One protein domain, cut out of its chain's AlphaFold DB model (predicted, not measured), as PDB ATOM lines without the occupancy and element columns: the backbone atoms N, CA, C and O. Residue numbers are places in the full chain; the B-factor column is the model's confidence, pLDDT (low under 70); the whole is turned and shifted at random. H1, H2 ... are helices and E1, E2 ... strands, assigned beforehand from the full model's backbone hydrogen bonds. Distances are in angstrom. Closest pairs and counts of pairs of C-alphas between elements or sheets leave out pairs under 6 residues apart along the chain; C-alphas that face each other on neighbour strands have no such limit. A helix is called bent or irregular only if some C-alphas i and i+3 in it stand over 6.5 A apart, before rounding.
ATOM      1  N   TRP A 319     -37.876 -32.611 -58.478       86.31
ATOM      2  CA  TRP A 319     -37.876 -31.261 -57.929       86.31
ATOM      3  C   TRP A 319     -36.766 -30.424 -58.562       86.31
ATOM      4  O   TRP A 319     -35.808 -30.954 -59.112       86.31
ATOM      5  N   ALA A 320     -36.892 -29.108 -58.465       84.44
ATOM      6  CA  ALA A 320     -35.835 -28.150 -58.747       84.44
ATOM      7  C   ALA A 320     -35.999 -26.975 -57.769       84.44
ATOM      8  O   ALA A 320     -37.124 -26.645 -57.398       84.44
ATOM      9  N   THR A 321     -34.898 -26.357 -57.348       85.00
ATOM     10  CA  THR A 321     -34.862 -25.172 -56.462       85.00
ATOM     11  C   THR A 321     -34.236 -23.995 -57.216       85.00
ATOM     12  O   THR A 321     -33.822 -24.160 -58.358       85.00
ATOM     13  N   GLN A 322     -34.139 -22.807 -56.621       81.06
ATOM     14  CA  GLN A 322     -33.410 -21.689 -57.230       81.06
ATOM     15  C   GLN A 322     -31.916 -22.021 -57.379       81.06
ATOM     16  O   GLN A 322     -31.326 -22.652 -56.500       81.06
ATOM     17  N   ALA A 323     -31.270 -21.538 -58.445       78.06
ATOM     18  CA  ALA A 323     -29.887 -21.905 -58.789       78.06
ATOM     19  C   ALA A 323     -28.846 -21.643 -57.671       78.06
ATOM     20  O   ALA A 323     -27.801 -22.290 -57.614       78.06
ATOM     21  N   HIS A 324     -29.125 -20.727 -56.732       76.12
ATOM     22  CA  HIS A 324     -28.248 -20.481 -55.582       76.12
ATOM     23  C   HIS A 324     -28.234 -21.638 -54.561       76.12
ATOM     24  O   HIS A 324     -27.195 -21.892 -53.942       76.12
ATOM     25  N   ASN A 325     -29.345 -22.370 -54.434       85.25
ATOM     26  CA  ASN A 325     -29.543 -23.455 -53.471       85.25
ATOM     27  C   ASN A 325     -28.998 -24.809 -53.947       85.25
ATOM     28  O   ASN A 325     -28.663 -25.646 -53.104       85.25
ATOM     29  N   GLU A 326     -28.818 -25.006 -55.264       83.75
ATOM     30  CA  GLU A 326     -28.202 -26.217 -55.838       83.75
ATOM     31  C   GLU A 326     -26.919 -26.601 -55.092       83.75
ATOM     32  O   GLU A 326     -26.795 -27.711 -54.584       83.75
ATOM     33  N   SER A 327     -25.992 -25.648 -54.944       78.31
ATOM     34  CA  SER A 327     -24.666 -25.886 -54.351       78.31
ATOM     35  C   SER A 327     -24.669 -26.237 -52.855       78.31
ATOM     36  O   SER A 327     -23.611 -26.561 -52.308       78.31
ATOM     37  N   THR A 328     -25.826 -26.154 -52.192       82.38
ATOM     38  CA  THR A 328     -26.039 -26.595 -50.806       82.38
ATOM     39  C   THR A 328     -26.697 -27.971 -50.770       82.38
ATOM     40  O   THR A 328     -26.165 -28.858 -50.104       82.38
ATOM     41  N   LEU A 329     -27.766 -28.200 -51.543       80.62
ATOM     42  CA  LEU A 329     -28.410 -29.519 -51.636       80.62
ATOM     43  C   LEU A 329     -27.461 -30.582 -52.212       80.62
ATOM     44  O   LEU A 329     -27.312 -31.660 -51.648       80.62
ATOM     45  N   ASP A 330     -26.734 -30.239 -53.275       78.88
ATOM     46  CA  ASP A 330     -25.741 -31.093 -53.938       78.88
ATOM     47  C   ASP A 330     -24.485 -31.338 -53.070       78.88
ATOM     48  O   ASP A 330     -23.717 -32.273 -53.313       78.88
ATOM     49  N   ARG A 331     -24.272 -30.527 -52.022       75.12
ATOM     50  CA  ARG A 331     -23.275 -30.804 -50.976       75.12
ATOM     51  C   ARG A 331     -23.837 -31.788 -49.959       75.12
ATOM     52  O   ARG A 331     -23.229 -32.833 -49.770       75.12
ATOM     53  N   ALA A 332     -25.008 -31.488 -49.389       77.31
ATOM     54  CA  ALA A 332     -25.687 -32.353 -48.426       77.31
ATOM     55  C   ALA A 332     -25.856 -33.782 -48.970       77.31
ATOM     56  O   ALA A 332     -25.524 -34.739 -48.285       77.31
ATOM     57  N   TYR A 333     -26.253 -33.935 -50.237       78.94
ATOM     58  CA  TYR A 333     -26.424 -35.241 -50.888       78.94
ATOM     59  C   TYR A 333     -25.121 -36.054 -51.040       78.94
ATOM     60  O   TYR A 333     -25.169 -37.259 -51.270       78.94
ATOM     61  N   ARG A 334     -23.945 -35.422 -50.920       74.25
ATOM     62  CA  ARG A 334     -22.636 -36.103 -50.955       74.25
ATOM     63  C   ARG A 334     -21.957 -36.225 -49.588       74.25
ATOM     64  O   ARG A 334     -20.910 -36.864 -49.516       74.25
ATOM     65  N   THR A 335     -22.498 -35.600 -48.542       72.38
ATOM     66  CA  THR A 335     -21.924 -35.592 -47.180       72.38
ATOM     67  C   THR A 335     -22.852 -36.182 -46.118       72.38
ATOM     68  O   THR A 335     -22.387 -36.538 -45.040       72.38
ATOM     69  N   SER A 336     -24.140 -36.339 -46.423       73.25
ATOM     70  CA  SER A 336     -25.114 -37.105 -45.644       73.25
ATOM     71  C   SER A 336     -25.421 -38.438 -46.324       73.25
ATOM     72  O   SER A 336     -25.405 -38.533 -47.549       73.25
ATOM     73  N   LYS A 337     -25.799 -39.447 -45.529       76.69
ATOM     74  CA  LYS A 337     -26.398 -40.696 -46.029       76.69
ATOM     75  C   LYS A 337     -27.776 -40.452 -46.660       76.69
ATOM     76  O   LYS A 337     -28.058 -40.958 -47.740       76.69
ATOM     77  N   ASP A 338     -28.609 -39.673 -45.977       82.31
ATOM     78  CA  ASP A 338     -29.986 -39.358 -46.359       82.31
ATOM     79  C   ASP A 338     -30.181 -37.831 -46.298       82.31
ATOM     80  O   ASP A 338     -29.649 -37.166 -45.405       82.31
ATOM     81  N   VAL A 339     -30.935 -37.254 -47.240       86.19
ATOM     82  CA  VAL A 339     -31.238 -35.809 -47.271       86.19
ATOM     83  C   VAL A 339     -32.740 -35.603 -47.357       86.19
ATOM     84  O   VAL A 339     -33.372 -35.988 -48.340       86.19
ATOM     85  N   TYR A 340     -33.295 -34.962 -46.334       89.88
ATOM     86  CA  TYR A 340     -34.719 -34.675 -46.214       89.88
ATOM     87  C   TYR A 340     -35.037 -33.258 -46.693       89.88
ATOM     88  O   TYR A 340     -34.378 -32.290 -46.315       89.88
ATOM     89  N   LEU A 341     -36.081 -33.140 -47.507       91.69
ATOM     90  CA  LEU A 341     -36.631 -31.889 -48.004       91.69
ATOM     91  C   LEU A 341     -38.000 -31.669 -47.365       91.69
ATOM     92  O   LEU A 341     -38.950 -32.418 -47.607       91.69
ATOM     93  N   ILE A 342     -38.072 -30.635 -46.530       90.62
ATOM     94  CA  ILE A 342     -39.278 -30.225 -45.813       90.62
ATOM     95  C   ILE A 342     -39.967 -29.143 -46.643       90.62
ATOM     96  O   ILE A 342     -39.513 -28.002 -46.716       90.62
ATOM     97  N   PHE A 343     -41.073 -29.506 -47.277       88.38
ATOM     98  CA  PHE A 343     -41.897 -28.591 -48.048       88.38
ATOM     99  C   PHE A 343     -42.868 -27.881 -47.113       88.38
ATOM    100  O   PHE A 343     -43.603 -28.525 -46.365       88.38
ATOM    101  N   SER A 344     -42.897 -26.552 -47.180       80.44
ATOM    102  CA  SER A 344     -43.847 -25.720 -46.443       80.44
ATOM    103  C   SER A 344     -44.469 -24.682 -47.374       80.44
ATOM    104  O   SER A 344     -43.866 -23.650 -47.675       80.44
ATOM    105  N   ALA A 345     -45.686 -24.955 -47.832       67.88
ATOM    106  CA  ALA A 345     -46.475 -24.077 -48.683       67.88
ATOM    107  C   ALA A 345     -47.920 -23.992 -48.177       67.88
ATOM    108  O   ALA A 345     -48.446 -24.905 -47.538       67.88
ATOM    109  N   ASN A 346     -48.614 -22.895 -48.489       51.03
ATOM    110  CA  ASN A 346     -50.018 -22.746 -48.108       51.03
ATOM    111  C   ASN A 346     -50.874 -23.842 -48.771       51.03
ATOM    112  O   ASN A 346     -51.085 -23.813 -49.981       51.03
ATOM    113  N   LYS A 347     -51.391 -24.756 -47.935       45.56
ATOM    114  CA  LYS A 347     -52.115 -26.010 -48.256       45.56
ATOM    115  C   LYS A 347     -51.264 -27.236 -48.634       45.56
ATOM    116  O   LYS A 347     -51.850 -28.281 -48.881       45.56
ATOM    117  N   ALA A 348     -49.935 -27.157 -48.602       49.91
ATOM    118  CA  ALA A 348     -49.063 -28.317 -48.780       49.91
ATOM    119  C   ALA A 348     -47.839 -28.212 -47.861       49.91
ATOM    120  O   ALA A 348     -46.853 -27.554 -48.192       49.91
ATOM    121  N   ASN A 349     -47.920 -28.880 -46.710       63.94
ATOM    122  CA  ASN A 349     -46.738 -29.250 -45.942       63.94
ATOM    123  C   ASN A 349     -46.459 -30.718 -46.282       63.94
ATOM    124  O   ASN A 349     -47.402 -31.500 -46.284       63.94
ATOM    125  N   GLY A 350     -45.217 -31.075 -46.601       80.69
ATOM    126  CA  GLY A 350     -44.852 -32.436 -47.008       80.69
ATOM    127  C   GLY A 350     -43.369 -32.723 -46.798       80.69
ATOM    128  O   GLY A 350     -42.563 -31.803 -46.678       80.69
ATOM    129  N   LEU A 351     -43.008 -34.000 -46.787       86.62
ATOM    130  CA  LEU A 351     -41.649 -34.495 -46.604       86.62
ATOM    131  C   LEU A 351     -41.265 -35.391 -47.784       86.62
ATOM    132  O   LEU A 351     -41.941 -36.387 -48.052       86.62
ATOM    133  N   ALA A 352     -40.145 -35.091 -48.438       88.50
ATOM    134  CA  ALA A 352     -39.511 -35.997 -49.396       88.50
ATOM    135  C   ALA A 352     -38.042 -36.243 -49.035       88.50
ATOM    136  O   ALA A 352     -37.417 -35.436 -48.351       88.50
ATOM    137  N   MET A 353     -37.481 -37.336 -49.538       87.81
ATOM    138  CA  MET A 353     -36.037 -37.539 -49.621       87.81
ATOM    139  C   MET A 353     -35.519 -37.021 -50.963       87.81
ATOM    140  O   MET A 353     -36.216 -37.128 -51.973       87.81
ATOM    141  N   MET A 354     -34.284 -36.528 -51.002       86.69
ATOM    142  CA  MET A 354     -33.529 -36.420 -52.249       86.69
ATOM    143  C   MET A 354     -33.089 -37.830 -52.673       86.69
ATOM    144  O   MET A 354     -32.444 -38.537 -51.906       86.69
ATOM    145  N   ASP A 355     -33.478 -38.241 -53.879       83.69
ATOM    146  CA  ASP A 355     -33.413 -39.628 -54.384       83.69
ATOM    147  C   ASP A 355     -32.472 -39.741 -55.609       83.69
ATOM    148  O   ASP A 355     -32.505 -40.681 -56.400       83.69
ATOM    149  N   GLY A 356     -31.644 -38.714 -55.815       72.12
ATOM    150  CA  GLY A 356     -30.647 -38.637 -56.875       72.12
ATOM    151  C   GLY A 356     -29.913 -37.291 -56.876       72.12
ATOM    152  O   GLY A 356     -30.468 -36.296 -56.405       72.12
ATOM    153  N   PRO A 357     -28.683 -37.233 -57.420       75.56
ATOM    154  CA  PRO A 357     -27.917 -35.993 -57.538       75.56
ATOM    155  C   PRO A 357     -28.585 -35.005 -58.505       75.56
ATOM    156  O   PRO A 357     -29.456 -35.380 -59.295       75.56
ATOM    157  N   ILE A 358     -28.139 -33.747 -58.490       75.31
ATOM    158  CA  ILE A 358     -28.631 -32.736 -59.433       75.31
ATOM    159  C   ILE A 358     -28.113 -33.050 -60.843       75.31
ATOM    160  O   ILE A 358     -26.904 -33.075 -61.086       75.31
ATOM    161  N   ILE A 359     -29.027 -33.358 -61.770       73.62
ATOM    162  CA  ILE A 359     -28.675 -34.006 -63.041       73.62
ATOM    163  C   ILE A 359     -28.158 -32.966 -64.041       73.62
ATOM    164  O   ILE A 359     -28.802 -31.960 -64.330       73.62
ATOM    165  N   TRP A 552     -34.529 -20.453 -62.077       75.44
ATOM    166  CA  TRP A 552     -34.681 -21.777 -61.518       75.44
ATOM    167  C   TRP A 552     -33.484 -22.665 -61.861       75.44
ATOM    168  O   TRP A 552     -32.816 -22.490 -62.876       75.44
ATOM    169  N   GLY A 553     -33.186 -23.596 -60.966       78.62
ATOM    170  CA  GLY A 553     -32.087 -24.538 -61.095       78.62
ATOM    171  C   GLY A 553     -32.463 -25.818 -61.838       78.62
ATOM    172  O   GLY A 553     -33.618 -26.065 -62.205       78.62
ATOM    173  N   LYS A 554     -31.458 -26.670 -62.018       82.06
ATOM    174  CA  LYS A 554     -31.568 -27.982 -62.660       82.06
ATOM    175  C   LYS A 554     -32.460 -28.937 -61.856       82.06
ATOM    176  O   LYS A 554     -32.417 -28.929 -60.621       82.06
ATOM    177  N   PRO A 555     -33.237 -29.805 -62.528       85.44
ATOM    178  CA  PRO A 555     -34.042 -30.804 -61.849       85.44
ATOM    179  C   PRO A 555     -33.207 -31.956 -61.280       85.44
ATOM    180  O   PRO A 555     -32.161 -32.346 -61.805       85.44
ATOM    181  N   PHE A 556     -33.713 -32.517 -60.190       85.19
ATOM    182  CA  PHE A 556     -33.133 -33.629 -59.453       85.19
ATOM    183  C   PHE A 556     -34.242 -34.519 -58.879       85.19
ATOM    184  O   PHE A 556     -35.394 -34.092 -58.748       85.19
ATOM    185  N   LYS A 557     -33.921 -35.780 -58.576       86.75
ATOM    186  CA  LYS A 557     -34.928 -36.752 -58.126       86.75
ATOM    187  C   LYS A 557     -35.306 -36.547 -56.664       86.75
ATOM    188  O   LYS A 557     -34.436 -36.353 -55.814       86.75
ATOM    189  N   ILE A 558     -36.598 -36.662 -56.372       89.69
ATOM    190  CA  ILE A 558     -37.136 -36.724 -55.014       89.69
ATOM    191  C   ILE A 558     -38.119 -37.884 -54.865       89.69
ATOM    192  O   ILE A 558     -38.886 -38.193 -55.778       89.69
ATOM    193  N   ARG A 559     -38.138 -38.479 -53.675       88.00
ATOM    194  CA  ARG A 559     -39.068 -39.538 -53.285       88.00
ATOM    195  C   ARG A 559     -39.879 -39.059 -52.092       88.00
ATOM    196  O   ARG A 559     -39.324 -38.851 -51.015       88.00
ATOM    197  N   TRP A 560     -41.180 -38.853 -52.278       88.06
ATOM    198  CA  TRP A 560     -42.077 -38.475 -51.183       88.06
ATOM    199  C   TRP A 560     -42.068 -39.551 -50.087       88.06
ATOM    200  O   TRP A 560     -42.062 -40.744 -50.384       88.06
ATOM    201  N   ILE A 561     -42.035 -39.110 -48.829       86.75
ATOM    202  CA  ILE A 561     -42.095 -39.964 -47.635       86.75
ATOM    203  C   ILE A 561     -43.422 -39.722 -46.912       86.75
ATOM    204  O   ILE A 561     -44.130 -40.674 -46.610       86.75
ATOM    205  N   LYS A 562     -43.773 -38.450 -46.666       84.62
ATOM    206  CA  LYS A 562     -45.043 -38.048 -46.042       84.62
ATOM    207  C   LYS A 562     -45.676 -36.932 -46.867       84.62
ATOM    208  O   LYS A 562     -45.042 -35.908 -47.117       84.62
ATOM    209  N   THR A 563     -46.915 -37.121 -47.304       82.75
ATOM    210  CA  THR A 563     -47.708 -36.110 -48.036       82.75
ATOM    211  C   THR A 563     -48.740 -35.412 -47.146       82.75
ATOM    212  O   THR A 563     -49.326 -34.408 -47.546       82.75
ATOM    213  N   GLU A 564     -48.941 -35.926 -45.932       80.94
ATOM    214  CA  GLU A 564     -49.810 -35.366 -44.900       80.94
ATOM    215  C   GLU A 564     -49.288 -34.040 -44.347       80.94
ATOM    216  O   GLU A 564     -48.083 -33.806 -44.258       80.94
ATOM    217  N   ARG A 565     -50.201 -33.169 -43.912       84.25
ATOM    218  CA  ARG A 565     -49.885 -31.786 -43.550       84.25
ATOM    219  C   ARG A 565     -49.642 -31.615 -42.046       84.25
ATOM    220  O   ARG A 565     -50.569 -31.256 -41.323       84.25
ATOM    221  N   LEU A 566     -48.384 -31.691 -41.605       86.81
ATOM    222  CA  LEU A 566     -47.975 -31.301 -40.245       86.81
ATOM    223  C   LEU A 566     -48.415 -29.849 -39.907       86.81
ATOM    224  O   LEU A 566     -47.971 -28.908 -40.583       86.81
ATOM    225  N   PRO A 567     -49.275 -29.610 -38.892       88.12
ATOM    226  CA  PRO A 567     -49.761 -28.265 -38.574       88.12
ATOM    227  C   PRO A 567     -48.729 -27.384 -37.850       88.12
ATOM    228  O   PRO A 567     -48.158 -27.768 -36.831       88.12
ATOM    229  N   PHE A 568     -48.582 -26.123 -38.282       87.62
ATOM    230  CA  PHE A 568     -47.655 -25.145 -37.675       87.62
ATOM    231  C   PHE A 568     -47.924 -24.794 -36.197       87.62
ATOM    232  O   PHE A 568     -47.161 -24.022 -35.620       87.62
ATOM    233  N   HIS A 569     -49.009 -25.274 -35.576       88.19
ATOM    234  CA  HIS A 569     -49.194 -25.122 -34.130       88.19
ATOM    235  C   HIS A 569     -48.368 -26.151 -33.343       88.19
ATOM    236  O   HIS A 569     -47.776 -25.771 -32.337       88.19
ATOM    237  N   ARG A 570     -48.239 -27.394 -33.841       89.75
ATOM    238  CA  ARG A 570     -47.434 -28.452 -33.206       89.75
ATOM    239  C   ARG A 570     -45.944 -28.078 -33.218       89.75
ATOM    240  O   ARG A 570     -45.258 -28.187 -32.208       89.75
ATOM    241  N   THR A 571     -45.471 -27.471 -34.309       91.56
ATOM    242  CA  THR A 571     -44.050 -27.126 -34.518       91.56
ATOM    243  C   THR A 571     -43.570 -25.812 -33.876       91.56
ATOM    244  O   THR A 571     -42.393 -25.479 -34.006       91.56
ATOM    245  N   ARG A 572     -44.421 -25.060 -33.152       90.56
ATOM    246  CA  ARG A 572     -44.051 -23.754 -32.538       90.56
ATOM    247  C   ARG A 572     -42.904 -23.831 -31.531       90.56
ATOM    248  O   ARG A 572     -42.213 -22.841 -31.304       90.56
ATOM    249  N   HIS A 573     -42.738 -24.986 -30.894       92.38
ATOM    250  CA  HIS A 573     -41.713 -25.211 -29.880       92.38
ATOM    251  C   HIS A 573     -40.321 -25.485 -30.487       92.38
ATOM    252  O   HIS A 573     -39.318 -25.415 -29.779       92.38
ATOM    253  N   LEU A 574     -40.241 -25.770 -31.794       93.69
ATOM    254  CA  LEU A 574     -38.994 -26.084 -32.489       93.69
ATOM    255  C   LEU A 574     -38.316 -24.811 -33.003       93.69
ATOM    256  O   LEU A 574     -38.892 -24.038 -33.773       93.69
ATOM    257  N   ARG A 575     -37.053 -24.623 -32.611       93.62
ATOM    258  CA  ARG A 575     -36.170 -23.521 -33.025       93.62
ATOM    259  C   ARG A 575     -34.941 -24.072 -33.727       93.62
ATOM    260  O   ARG A 575     -34.470 -25.133 -33.342       93.62
ATOM    261  N   ASN A 576     -34.435 -23.365 -34.735       92.06
ATOM    262  CA  ASN A 576     -33.268 -23.778 -35.517       92.06
ATOM    263  C   ASN A 576     -32.040 -22.896 -35.193       92.06
ATOM    264  O   ASN A 576     -31.997 -21.755 -35.668       92.06
ATOM    265  N   PRO A 577     -31.020 -23.404 -34.470       90.94
ATOM    266  CA  PRO A 577     -29.793 -22.656 -34.176       90.94
ATOM    267  C   PRO A 577     -29.065 -22.162 -35.433       90.94
ATOM    268  O   PRO A 577     -28.488 -21.076 -35.444       90.94
ATOM    269  N   TRP A 578     -29.146 -22.910 -36.540       86.50
ATOM    270  CA  TRP A 578     -28.520 -22.530 -37.814       86.50
ATOM    271  C   TRP A 578     -29.244 -21.367 -38.525       86.50
ATOM    272  O   TRP A 578     -28.725 -20.819 -39.493       86.50
ATOM    273  N   ASN A 579     -30.406 -20.940 -38.014       90.44
ATOM    274  CA  ASN A 579     -31.192 -19.792 -38.476       90.44
ATOM    275  C   ASN A 579     -31.487 -18.819 -37.309       90.44
ATOM    276  O   ASN A 579     -32.618 -18.369 -37.118       90.44
ATOM    277  N   SER A 580     -30.467 -18.508 -36.498       91.25
ATOM    278  CA  SER A 580     -30.544 -17.548 -35.375       91.25
ATOM    279  C   SER A 580     -31.623 -17.879 -34.326       91.25
ATOM    280  O   SER A 580     -32.335 -16.981 -33.872       91.25
ATOM    281  N   ASP A 581     -31.806 -19.164 -34.008       90.94
ATOM    282  CA  ASP A 581     -32.797 -19.686 -33.047       90.94
ATOM    283  C   ASP A 581     -34.250 -19.237 -33.297       90.94
ATOM    284  O   ASP A 581     -35.119 -19.241 -32.413       90.94
ATOM    285  N   ARG A 582     -34.550 -18.887 -34.553       91.25
ATOM    286  CA  ARG A 582     -35.909 -18.636 -35.036       91.25
ATOM    287  C   ARG A 582     -36.713 -19.936 -35.015       91.25
ATOM    288  O   ARG A 582     -36.159 -21.023 -35.179       91.25
ATOM    289  N   GLU A 583     -38.031 -19.821 -34.840       93.12
ATOM    290  CA  GLU A 583     -38.944 -20.956 -35.016       93.12
ATOM    291  C   GLU A 583     -38.742 -21.593 -36.401       93.12
ATOM    292  O   GLU A 583     -38.605 -20.868 -37.387       93.12
ATOM    293  N   VAL A 584     -38.798 -22.924 -36.504       90.88
ATOM    294  CA  VAL A 584     -38.548 -23.660 -37.765       90.88
ATOM    295  C   VAL A 584     -39.449 -23.184 -38.920       90.88
ATOM    296  O   VAL A 584     -39.003 -23.124 -40.066       90.88
ATOM    297  N   LYS A 585     -40.681 -22.741 -38.622       90.12
ATOM    298  CA  LYS A 585     -41.618 -22.148 -39.600       90.12
ATOM    299  C   LYS A 585     -41.109 -20.851 -40.265       90.12
ATOM    300  O   LYS A 585     -41.670 -20.430 -41.270       90.12
ATOM    301  N   VAL A 586     -40.099 -20.181 -39.698       88.88
ATOM    302  CA  VAL A 586     -39.540 -18.896 -40.167       88.88
ATOM    303  C   VAL A 586     -38.276 -19.155 -40.997       88.88
ATOM    304  O   VAL A 586     -37.198 -18.619 -40.733       88.88
ATOM    305  N   SER A 587     -38.421 -20.008 -42.010       87.12
ATOM    306  CA  SER A 587     -37.350 -20.437 -42.913       87.12
ATOM    307  C   SER A 587     -37.595 -19.929 -44.339       87.12
ATOM    308  O   SER A 587     -38.735 -19.719 -44.753       87.12
ATOM    309  N   ARG A 588     -36.516 -19.705 -45.094       88.12
ATOM    310  CA  ARG A 588     -36.536 -19.410 -46.541       88.12
ATOM    311  C   ARG A 588     -36.251 -20.687 -47.344       88.12
ATOM    312  O   ARG A 588     -35.762 -21.663 -46.773       88.12
ATOM    313  N   ASP A 589     -36.497 -20.669 -48.654       83.75
ATOM    314  CA  ASP A 589     -36.007 -21.732 -49.550       83.75
ATOM    315  C   ASP A 589     -34.492 -21.940 -49.354       83.75
ATOM    316  O   ASP A 589     -33.754 -20.968 -49.190       83.75
ATOM    317  N   GLY A 590     -34.051 -23.199 -49.307       85.00
ATOM    318  CA  GLY A 590     -32.654 -23.575 -49.051       85.00
ATOM    319  C   GLY A 590     -32.123 -23.395 -47.619       85.00
ATOM    320  O   GLY A 590     -30.919 -23.536 -47.412       85.00
ATOM    321  N   THR A 591     -32.962 -23.093 -46.618       90.19
ATOM    322  CA  THR A 591     -32.498 -22.961 -45.217       90.19
ATOM    323  C   THR A 591     -32.058 -24.315 -44.645       90.19
ATOM    324  O   THR A 591     -32.886 -25.208 -44.478       90.19
ATOM    325  N   GLU A 592     -30.775 -24.456 -44.289       91.19
ATOM    326  CA  GLU A 592     -30.259 -25.630 -43.564       91.19
ATOM    327  C   GLU A 592     -30.904 -25.717 -42.155       91.19
ATOM    328  O   GLU A 592     -30.978 -24.719 -41.428       91.19
ATOM    329  N   VAL A 593     -31.359 -26.908 -41.748       90.25
ATOM    330  CA  VAL A 593     -31.925 -27.186 -40.412       90.25
ATOM    331  C   VAL A 593     -30.982 -28.108 -39.644       90.25
ATOM    332  O   VAL A 593     -30.529 -29.114 -40.186       90.25
ATOM    333  N   GLU A 594     -30.689 -27.763 -38.389       89.88
ATOM    334  CA  GLU A 594     -29.838 -28.569 -37.503       89.88
ATOM    335  C   GLU A 594     -30.422 -29.995 -37.322       89.88
ATOM    336  O   GLU A 594     -31.617 -30.108 -37.050       89.88
ATOM    337  N   PRO A 595     -29.640 -31.087 -37.466       87.00
ATOM    338  CA  PRO A 595     -30.149 -32.463 -37.443       87.00
ATOM    339  C   PRO A 595     -31.002 -32.856 -36.229       87.00
ATOM    340  O   PRO A 595     -32.030 -33.504 -36.412       87.00
ATOM    341  N   GLY A 596     -30.653 -32.442 -35.008       88.81
ATOM    342  CA  GLY A 596     -31.460 -32.691 -33.807       88.81
ATOM    343  C   GLY A 596     -32.777 -31.902 -33.764       88.81
ATOM    344  O   GLY A 596     -33.747 -32.330 -33.138       88.81
ATOM    345  N   VAL A 597     -32.857 -30.748 -34.427       91.50
ATOM    346  CA  VAL A 597     -34.112 -30.019 -34.703       91.50
ATOM    347  C   VAL A 597     -34.896 -30.687 -35.837       91.50
ATOM    348  O   VAL A 597     -36.118 -30.786 -35.756       91.50
ATOM    349  N   GLY A 598     -34.195 -31.167 -36.866       90.38
ATOM    350  CA  GLY A 598     -34.757 -31.890 -38.003       90.38
ATOM    351  C   GLY A 598     -35.457 -33.177 -37.575       90.38
ATOM    352  O   GLY A 598     -36.621 -33.357 -37.912       90.38
ATOM    353  N   GLN A 599     -34.802 -34.014 -36.763       89.44
ATOM    354  CA  GLN A 599     -35.388 -35.255 -36.245       89.44
ATOM    355  C   GLN A 599     -36.686 -34.983 -35.476       89.44
ATOM    356  O   GLN A 599     -37.720 -35.532 -35.828       89.44
ATOM    357  N   ARG A 600     -36.687 -34.025 -34.539       92.81
ATOM    358  CA  ARG A 600     -37.900 -33.645 -33.788       92.81
ATOM    359  C   ARG A 600     -39.043 -33.122 -34.666       92.81
ATOM    360  O   ARG A 600     -40.200 -33.185 -34.261       92.81
ATOM    361  N   LEU A 601     -38.742 -32.609 -35.862       90.62
ATOM    362  CA  LEU A 601     -39.752 -32.237 -36.855       90.62
ATOM    363  C   LEU A 601     -40.296 -33.455 -37.625       90.62
ATOM    364  O   LEU A 601     -41.449 -33.423 -38.049       90.62
ATOM    365  N   LEU A 602     -39.491 -34.509 -37.808       89.25
ATOM    366  CA  LEU A 602     -39.937 -35.800 -38.343       89.25
ATOM    367  C   LEU A 602     -40.837 -36.518 -37.329       89.25
ATOM    368  O   LEU A 602     -41.938 -36.917 -37.707       89.25
ATOM    369  N   ASP A 603     -40.410 -36.578 -36.063       89.94
ATOM    370  CA  ASP A 603     -41.126 -37.225 -34.952       89.94
ATOM    371  C   ASP A 603     -42.526 -36.615 -34.753       89.94
ATOM    372  O   ASP A 603     -43.528 -37.318 -34.632       89.94
ATOM    373  N   GLU A 604     -42.632 -35.279 -34.779       90.00
ATOM    374  CA  GLU A 604     -43.919 -34.576 -34.681       90.00
ATOM    375  C   GLU A 604     -44.809 -34.790 -35.919       90.00
ATOM    376  O   GLU A 604     -46.012 -34.550 -35.867       90.00
ATOM    377  N   TRP A 605     -44.237 -35.263 -37.030       86.25
ATOM    378  CA  TRP A 605     -44.978 -35.669 -38.221       86.25
ATOM    379  C   TRP A 605     -45.517 -37.097 -38.100       86.25
ATOM    380  O   TRP A 605     -46.597 -37.350 -38.614       86.25
ATOM    381  N   ASP A 606     -44.810 -38.021 -37.433       85.81
ATOM    382  CA  ASP A 606     -45.338 -39.365 -37.116       85.81
ATOM    383  C   ASP A 606     -46.535 -39.276 -36.157       85.81
ATOM    384  O   ASP A 606     -47.587 -39.846 -36.436       85.81
ATOM    385  N   ARG A 607     -46.449 -38.426 -35.124       85.81
ATOM    386  CA  ARG A 607     -47.555 -38.154 -34.178       85.81
ATOM    387  C   ARG A 607     -48.854 -37.650 -34.821       85.81
ATOM    388  O   ARG A 607     -49.899 -37.703 -34.185       85.81
ATOM    389  N   VAL A 608     -48.797 -37.103 -36.037       78.00
ATOM    390  CA  VAL A 608     -49.991 -36.661 -36.782       78.00
ATOM    391  C   VAL A 608     -50.632 -37.817 -37.557       78.00
ATOM    392  O   VAL A 608     -51.846 -37.810 -37.723       78.00
ATOM    393  N   VAL A 609     -49.853 -38.826 -37.964       66.75
ATOM    394  CA  VAL A 609     -50.369 -40.066 -38.574       66.75
ATOM    395  C   VAL A 609     -51.118 -40.905 -37.526       66.75
ATOM    396  O   VAL A 609     -52.120 -41.546 -37.831       66.75
ATOM    397  N   GLU A 610     -50.638 -40.884 -36.277       65.62
ATOM    398  CA  GLU A 610     -51.184 -41.665 -35.155       65.62
ATOM    399  C   GLU A 610     -52.478 -41.087 -34.541       65.62
ATOM    400  O   GLU A 610     -53.196 -41.815 -33.857       65.62
ATOM    401  N   GLU A 611     -52.817 -39.815 -34.798       61.47
ATOM    402  CA  GLU A 611     -54.062 -39.167 -34.342       61.47
ATOM    403  C   GLU A 611     -55.051 -38.930 -35.510       61.47
ATOM    404  O   GLU A 611     -55.136 -37.813 -36.032       61.47
TER     405      GLU A 611
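What this domain is: This is residues 319 to 359 and 552 to 611 of the 655 residues of the protein "YTH domain-containing protein" of Thanatephorus cucumeris (strain AG1-IA) (UniProt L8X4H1). A small, strongly twisted sheet of three strands has helix H1 crossing E2 beyond that strand's bend, while helix H3 packs on another part of the sheet. Short H2 sits beside H3, and a long loop, residues 574 to 594, joins these two helices. The printed part has 101 residues, in the order H1 E1 E2 E3 H2 H3; the sheet, ordered E1 E2 E3, is antiparallel, and the class is mixed, helices and strands. It is compact, with a radius of gyration of the C-alphas of 13.4 A and spans of 38 by 29 by 27 A.

Where its parts are: H1, residues 323 to 335, begins at C-alpha (-29.887, -21.905, -58.789) and is 19.6 A long; it is only just irregular, C-alphas 324 and 327 being 6.6 A apart. E1 is residues 340 to 345, and E2, residues 348 to 358, is 23.5 A long and bends by 78 degrees at residue 355. E3 is residues 556 to 562. H2, residues 570 to 573, is irregular, with C-alphas 570 and 573 7.4 A apart. H3, residues 595 to 609, is 21.6 A long and ends at C-alpha (-50.369, -40.066, -38.574).

How they stand to each other: E1 and E2 form a hairpin, with N 343 and O 350 2.8 A apart, within hydrogen-bond range. E2 and E3 are antiparallel, with N 353 and O 559 at 2.8 A. H1 is on the sheet at a height of 6.5 A, across the strands at 85 degrees to E2 on the local plane; the closest C-alphas of H1 and E2, Asp 330 and Ile 358, are 6.4 A apart. H3 is on the sheet, in two layers, one of strands and one of helix. With residues 601 to 604 alone it only just touches H2, with 3 pairs of C-alphas within 8 A; the closest, Thr 571 and Leu 601, are 7.1 A apart. H1 and H3 are apart. O i to N i+4 pairs are within range in 5 of 9 in H1 and 8 of 11 in H3; H2 is too short for one.

The domain as a whole: C-alphas 359 and 611, the two farthest apart, are 38.7 A from each other. Residues 360 to 551 are not printed, and C-alphas 359 and 552 are 13.7 A apart across the cut. H2 to H3 is a long link, within which residues 575 to 576 pair antiparallel with 582 to 583. The pLDDT is under 70 at residues 345 to 349 and 609 to 611.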